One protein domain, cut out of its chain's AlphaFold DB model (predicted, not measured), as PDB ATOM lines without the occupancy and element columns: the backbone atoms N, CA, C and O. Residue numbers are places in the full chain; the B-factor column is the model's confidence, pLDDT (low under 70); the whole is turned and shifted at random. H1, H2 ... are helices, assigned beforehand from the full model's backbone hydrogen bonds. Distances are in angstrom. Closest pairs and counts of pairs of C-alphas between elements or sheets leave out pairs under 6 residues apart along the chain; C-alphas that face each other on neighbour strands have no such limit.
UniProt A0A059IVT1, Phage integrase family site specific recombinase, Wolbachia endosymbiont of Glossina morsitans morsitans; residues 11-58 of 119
ATOM      1  N   ARG A  11     124.466 242.579  40.411       83.88
ATOM      2  CA  ARG A  11     125.086 241.846  41.518       83.88
ATOM      3  C   ARG A  11     124.625 242.389  42.868       83.88
ATOM      4  O   ARG A  11     124.201 241.603  43.708       83.88
ATOM      5  N   ASP A  12     124.675 243.703  43.050       81.50
ATOM      6  CA  ASP A  12     124.357 244.349  44.325       81.50
ATOM      7  C   ASP A  12     122.860 244.251  44.670       81.50
ATOM      8  O   ASP A  12     122.486 244.332  45.834       81.50
ATOM      9  N   ASN A  13     122.001 244.013  43.671       80.75
ATOM     10  CA  ASN A  13     120.584 243.702  43.881       80.75
ATOM     11  C   ASN A  13     120.333 242.213  44.188       80.75
ATOM     12  O   ASN A  13     119.370 241.882  44.875       80.75
ATOM     13  N   LEU A  14     121.166 241.307  43.661       73.88
ATOM     14  CA  LEU A  14     121.042 239.855  43.859       73.88
ATOM     15  C   LEU A  14     121.621 239.385  45.197       73.88
ATOM     16  O   LEU A  14     121.141 238.415  45.784       73.88
ATOM     17  N   ILE A  15     122.672 240.049  45.664       72.75
ATOM     18  CA  ILE A  15     123.268 239.814  46.970       72.75
ATOM     19  C   ILE A  15     122.473 240.667  47.961       72.75
ATOM     20  O   ILE A  15     122.661 241.877  48.026       72.75
ATOM     21  N   SER A  16     121.531 240.059  48.691       63.09
ATOM     22  CA  SER A  16     120.766 240.753  49.735       63.09
ATOM     23  C   SER A  16     121.697 241.582  50.626       63.09
ATOM     24  O   SER A  16     122.743 241.079  51.033       63.09
ATOM     25  N   LYS A  17     121.283 242.801  51.003       57.16
ATOM     26  CA  LYS A  17     122.031 243.707  51.904       57.16
ATOM     27  C   LYS A  17     122.526 243.061  53.212       57.16
ATOM     28  O   LYS A  17     123.409 243.611  53.850       57.16
ATOM     29  N   GLU A  18     121.962 241.920  53.610       54.62
ATOM     30  CA  GLU A  18     122.306 241.179  54.833       54.62
ATOM     31  C   GLU A  18     123.367 240.077  54.651       54.62
ATOM     32  O   GLU A  18     123.847 239.526  55.639       54.62
ATOM     33  N   LYS A  19     123.732 239.707  53.416       57.78
ATOM     34  CA  LYS A  19     124.760 238.687  53.150       57.78
ATOM     35  C   LYS A  19     125.871 239.286  52.310       57.78
ATOM     36  O   LYS A  19     125.812 239.239  51.089       57.78
ATOM     37  N   GLU A  20     126.890 239.818  52.970       61.53
ATOM     38  CA  GLU A  20     128.113 240.244  52.295       61.53
ATOM     39  C   GLU A  20     128.754 239.044  51.586       61.53
ATOM     40  O   GLU A  20     129.068 238.021  52.195       61.53
ATOM     41  N   SER A  21     128.905 239.151  50.266       68.75
ATOM     42  CA  SER A  21     129.778 238.267  49.506       68.75
ATOM     43  C   SER A  21     131.054 239.023  49.191       68.75
ATOM     44  O   SER A  21     131.025 239.997  48.430       68.75
ATOM     45  N   ASP A  22     132.175 238.524  49.699       79.25
ATOM     46  CA  ASP A  22     133.509 239.059  49.398       79.25
ATOM     47  C   ASP A  22     133.909 238.859  47.924       79.25
ATOM     48  O   ASP A  22     134.904 239.403  47.443       79.25
ATOM     49  N   TRP A  23     133.142 238.063  47.170       84.25
ATOM     50  CA  TRP A  23     133.484 237.673  45.811       84.25
ATOM     51  C   TRP A  23     132.850 238.586  44.765       84.25
ATOM     52  O   TRP A  23     131.638 238.818  44.751       84.25
ATOM     53  N   LEU A  24     133.667 239.042  43.808       84.94
ATOM     54  CA  LEU A  24     133.184 239.823  42.666       84.94
ATOM     55  C   LEU A  24     132.168 239.027  41.837       84.94
ATOM     56  O   LEU A  24     131.160 239.588  41.434       84.94
ATOM     57  N   PHE A  25     132.407 237.728  41.638       87.38
ATOM     58  CA  PHE A  25     131.496 236.810  40.953       87.38
ATOM     59  C   PHE A  25     131.049 235.694  41.911       87.38
ATOM     60  O   PHE A  25     131.741 234.671  42.018       87.38
ATOM     61  N   PRO A  26     129.928 235.869  42.635       84.81
ATOM     62  CA  PRO A  26     129.386 234.818  43.481       84.81
ATOM     63  C   PRO A  26     128.837 233.669  42.624       84.81
ATOM     64  O   PRO A  26     128.400 233.857  41.488       84.81
ATOM     65  N   GLY A  27     128.881 232.459  43.171       82.38
ATOM     66  CA  GLY A  27     128.164 231.300  42.651       82.38
ATOM     67  C   GLY A  27     126.709 231.291  43.122       82.38
ATOM     68  O   GLY A  27     126.191 232.283  43.625       82.38
ATOM     69  N   ASP A  28     126.059 230.130  43.031       75.94
ATOM     70  CA  ASP A  28     124.625 229.977  43.345       75.94
ATOM     71  C   ASP A  28     124.259 230.280  44.813       75.94
ATOM     72  O   ASP A  28     123.086 230.384  45.165       75.94
ATOM     73  N   LYS A  29     125.257 230.398  45.697       75.81
ATOM     74  CA  LYS A  29     125.093 230.815  47.095       75.81
ATOM     75  C   LYS A  29     125.945 232.063  47.346       75.81
ATOM     76  O   LYS A  29     127.100 232.053  46.919       75.81
ATOM     77  N   PRO A  30     125.457 233.061  48.114       65.94
ATOM     78  CA  PRO A  30     126.166 234.327  48.337       65.94
ATOM     79  C   PRO A  30     127.622 234.152  48.786       65.94
ATOM     80  O   PRO A  30     128.511 234.788  48.240       65.94
ATOM     81  N   ASN A  31     127.904 233.202  49.682       71.38
ATOM     82  CA  ASN A  31     129.254 233.015  50.236       71.38
ATOM     83  C   ASN A  31     130.092 231.969  49.481       71.38
ATOM     84  O   ASN A  31     131.085 231.472  50.012       71.38
ATOM     85  N   LYS A  32     129.693 231.569  48.269       81.12
ATOM     86  CA  LYS A  32     130.472 230.632  47.448       81.12
ATOM     87  C   LYS A  32     130.973 231.311  46.190       81.12
ATOM     88  O   LYS A  32     130.227 232.013  45.521       81.12
ATOM     89  N   LEU A  33     132.225 231.038  45.840       85.12
ATOM     90  CA  LEU A  33     132.793 231.430  44.557       85.12
ATOM     91  C   LEU A  33     132.126 230.646  43.419       85.12
ATOM     92  O   LEU A  33     131.804 229.462  43.574       85.12
ATOM     93  N   ILE A  34     131.984 231.275  42.252       89.50
ATOM     94  CA  ILE A  34     131.687 230.544  41.020       89.50
ATOM     95  C   ILE A  34     132.757 229.469  40.760       89.50
ATOM     96  O   ILE A  34     133.961 229.699  40.891       89.50
ATOM     97  N   THR A  35     132.323 228.262  40.395       90.44
ATOM     98  CA  THR A  35     133.246 227.156  40.124       90.44
ATOM     99  C   THR A  35     133.823 227.252  38.714       90.44
ATOM    100  O   THR A  35     133.175 227.738  37.784       90.44
ATOM    101  N   ARG A  36     135.029 226.704  38.512       89.94
ATOM    102  CA  ARG A  36     135.635 226.595  37.170       89.94
ATOM    103  C   ARG A  36     134.727 225.847  36.193       89.94
ATOM    104  O   ARG A  36     134.598 226.253  35.046       89.94
ATOM    105  N   GLN A  37     134.070 224.785  36.659       90.44
ATOM    106  CA  GLN A  37     133.128 224.015  35.851       90.44
ATOM    107  C   GLN A  37     131.939 224.870  35.401       90.44
ATOM    108  O   GLN A  37     131.566 224.805  34.230       90.44
ATOM    109  N   ARG A  38     131.387 225.709  36.290       91.75
ATOM    110  CA  ARG A  38     130.283 226.605  35.931       91.75
ATOM    111  C   ARG A  38     130.715 227.646  34.904       91.75
ATOM    112  O   ARG A  38     129.986 227.869  33.944       91.75
ATOM    113  N   VAL A  39     131.914 228.216  35.044       91.50
ATOM    114  CA  VAL A  39     132.483 229.117  34.024       91.50
ATOM    115  C   VAL A  39     132.592 228.407  32.671       91.50
ATOM    116  O   VAL A  39     132.134 228.946  31.667       91.50
ATOM    117  N   SER A  40     133.113 227.178  32.633       90.38
ATOM    118  CA  SER A  40     133.194 226.399  31.389       90.38
ATOM    119  C   SER A  40     131.818 226.125  30.771       90.38
ATOM    120  O   SER A  40     131.673 226.213  29.556       90.38
ATOM    121  N   GLN A  41     130.798 225.827  31.580       92.75
ATOM    122  CA  GLN A  41     129.423 225.647  31.098       92.75
ATOM    123  C   GLN A  41     128.861 226.938  30.495       92.75
ATOM    124  O   GLN A  41     128.380 226.914  29.366       92.75
ATOM    125  N   LEU A  42     128.997 228.072  31.193       92.69
ATOM    126  CA  LEU A  42     128.563 229.383  30.696       92.69
ATOM    127  C   LEU A  42     129.241 229.745  29.370       92.69
ATOM    128  O   LEU A  42     128.605 230.280  28.466       92.69
ATOM    129  N   MET A  43     130.525 229.418  29.220       92.88
ATOM    130  CA  MET A  43     131.244 229.631  27.966       92.88
ATOM    131  C   MET A  43     130.674 228.796  26.815       92.88
ATOM    132  O   MET A  43     130.525 229.317  25.712       92.88
ATOM    133  N   LYS A  44     130.315 227.531  27.064       93.19
ATOM    134  CA  LYS A  44     129.654 226.680  26.062       93.19
ATOM    135  C   LYS A  44     128.260 227.197  25.708       93.19
ATOM    136  O   LYS A  44     127.908 227.247  24.534       93.19
ATOM    137  N   GLU A  45     127.489 227.641  26.701       94.56
ATOM    138  CA  GLU A  45     126.182 228.272  26.482       94.56
ATOM    139  C   GLU A  45     126.306 229.516  25.583       94.56
ATOM    140  O   GLU A  45     125.533 229.681  24.638       94.56
ATOM    141  N   LEU A  46     127.307 230.370  25.833       94.25
ATOM    142  CA  LEU A  46     127.597 231.537  24.995       94.25
ATOM    143  C   LEU A  46     128.054 231.141  23.586       94.25
ATOM    144  O   LEU A  46     127.598 231.746  22.619       94.25
ATOM    145  N   ALA A  47     128.897 230.114  23.452       94.94
ATOM    146  CA  ALA A  47     129.330 229.609  22.150       94.94
ATOM    147  C   ALA A  47     128.127 229.178  21.297       94.94
ATOM    148  O   ALA A  47     127.991 229.632  20.163       94.94
ATOM    149  N   ARG A  48     127.192 228.415  21.881       95.19
ATOM    150  CA  ARG A  48     125.947 228.003  21.211       95.19
ATOM    151  C   ARG A  48     125.097 229.201  20.787       95.19
ATOM    152  O   ARG A  48     124.627 229.233  19.655       95.19
ATOM    153  N   LYS A  49     124.941 230.209  21.656       96.19
ATOM    154  CA  LYS A  49     124.195 231.445  21.337       96.19
ATOM    155  C   LYS A  49     124.819 232.240  20.188       96.19
ATOM    156  O   LYS A  49     124.094 232.875  19.432       96.19
ATOM    157  N   CYS A  50     126.140 232.192  20.055       95.31
ATOM    158  CA  CYS A  50     126.879 232.860  18.987       95.31
ATOM    159  C   CYS A  50     127.102 231.975  17.746       95.31
ATOM    160  O   CYS A  50     127.821 232.393  16.842       95.31
ATOM    161  N   ASN A  51     126.524 230.768  17.698       95.56
ATOM    162  CA  ASN A  51     126.734 229.779  16.636       95.56
ATOM    163  C   ASN A  51     128.218 229.392  16.423       95.56
ATOM    164  O   ASN A  51     128.687 229.223  15.298       95.56
ATOM    165  N   ILE A  52     128.967 229.269  17.522       94.50
ATOM    166  CA  ILE A  52     130.362 228.820  17.560       94.50
ATOM    167  C   ILE A  52     130.408 227.393  18.118       94.50
ATOM    168  O   ILE A  52     129.714 227.073  19.085       94.50
ATOM    169  N   ASP A  53     131.263 226.543  17.544       94.38
ATOM    170  CA  ASP A  53     131.545 225.201  18.063       94.38
ATOM    171  C   ASP A  53     132.064 225.269  19.509       94.38
ATOM    172  O   ASP A  53     133.113 225.852  19.802       94.38
ATOM    173  N   GLU A  54     131.328 224.643  20.424       93.44
ATOM    174  CA  GLU A  54     131.623 224.667  21.852       93.44
ATOM    175  C   GLU A  54     132.938 223.975  22.224       93.44
ATOM    176  O   GLU A  54     133.522 224.296  23.260       93.44
ATOM    177  N   ASN A  55     133.433 223.067  21.378       91.12
ATOM    178  CA  ASN A  55     134.711 222.387  21.593       91.12
ATOM    179  C   ASN A  55     135.910 223.291  21.283       91.12
ATOM    180  O   ASN A  55     137.027 223.013  21.718       91.12
ATOM    181  N   LYS A  56     135.683 224.399  20.565       89.38
ATOM    182  CA  LYS A  56     136.721 225.384  20.224       89.38
ATOM    183  C   LYS A  56     136.831 226.514  21.245       89.38
ATOM    184  O   LYS A  56     137.738 227.336  21.147       89.38
ATOM    185  N   ILE A  57     135.932 226.575  22.227       90.12
ATOM    186  CA  ILE A  57     135.884 227.652  23.215       90.12
ATOM    187  C   ILE A  57     136.424 227.145  24.555       90.12
ATOM    188  O   ILE A  57     135.911 226.208  25.160       90.12
ATOM    189  N   SER A  58     137.459 227.812  25.062       87.12
ATOM    190  CA  SER A  58     137.989 227.601  26.412       87.12
ATOM    191  C   SER A  58     138.583 228.901  26.962       87.12
ATOM    192  O   SER A  58     138.889 229.809  26.178       87.12
TER     193      SER A  58
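What this domain is: This is residues 11 to 58 of the 119 residues of the protein "Phage integrase family site specific recombinase" of Wolbachia endosymbiont of Glossina morsitans morsitans (UniProt A0A059IVT1). With little regular structure, the printed part is a loose chain in which one helix, H2, fills one end and an open loop of chain, residues 15 to 35, winds through the other, with the tiny helix H1 beside that loop. After H2, residues 50 to 58 turn and fold back beside it. The printed part has 48 residues with two named helices, H1 then H2, and no named strand; the class is all helix, although under half of the residues are in named elements. It is loose, with a radius of gyration of the C-alphas of 13.7 A, and spans 41 by 18 by 13 A.

How they stand to each other: H1, residues 11 to 14, and H2, residues 36 to 49, are apart. In H2 every O i to N i+4 pair is within hydrogen-bond range; H1 is too short for such a pair, and its one O i to N i+3 pair is within range.

Where its parts are: H1 begins at C-alpha 11, (125.086, 241.846, 41.518), and measures 5.1 A. H2 measures 20.1 A from C-alpha 36, (135.635, 226.595, 37.170), to C-alpha 49, (124.195, 231.445, 21.337).

The domain as a whole: The two C-alphas farthest apart, of Glu 18 and Asp 53, are 41.1 A apart. The printed part has no cut, and the link from H1 to H2, 21 residues, is long. Mean pLDDT of the printed part is 83.9; residues 16 to 21 and residue 30 are under 70.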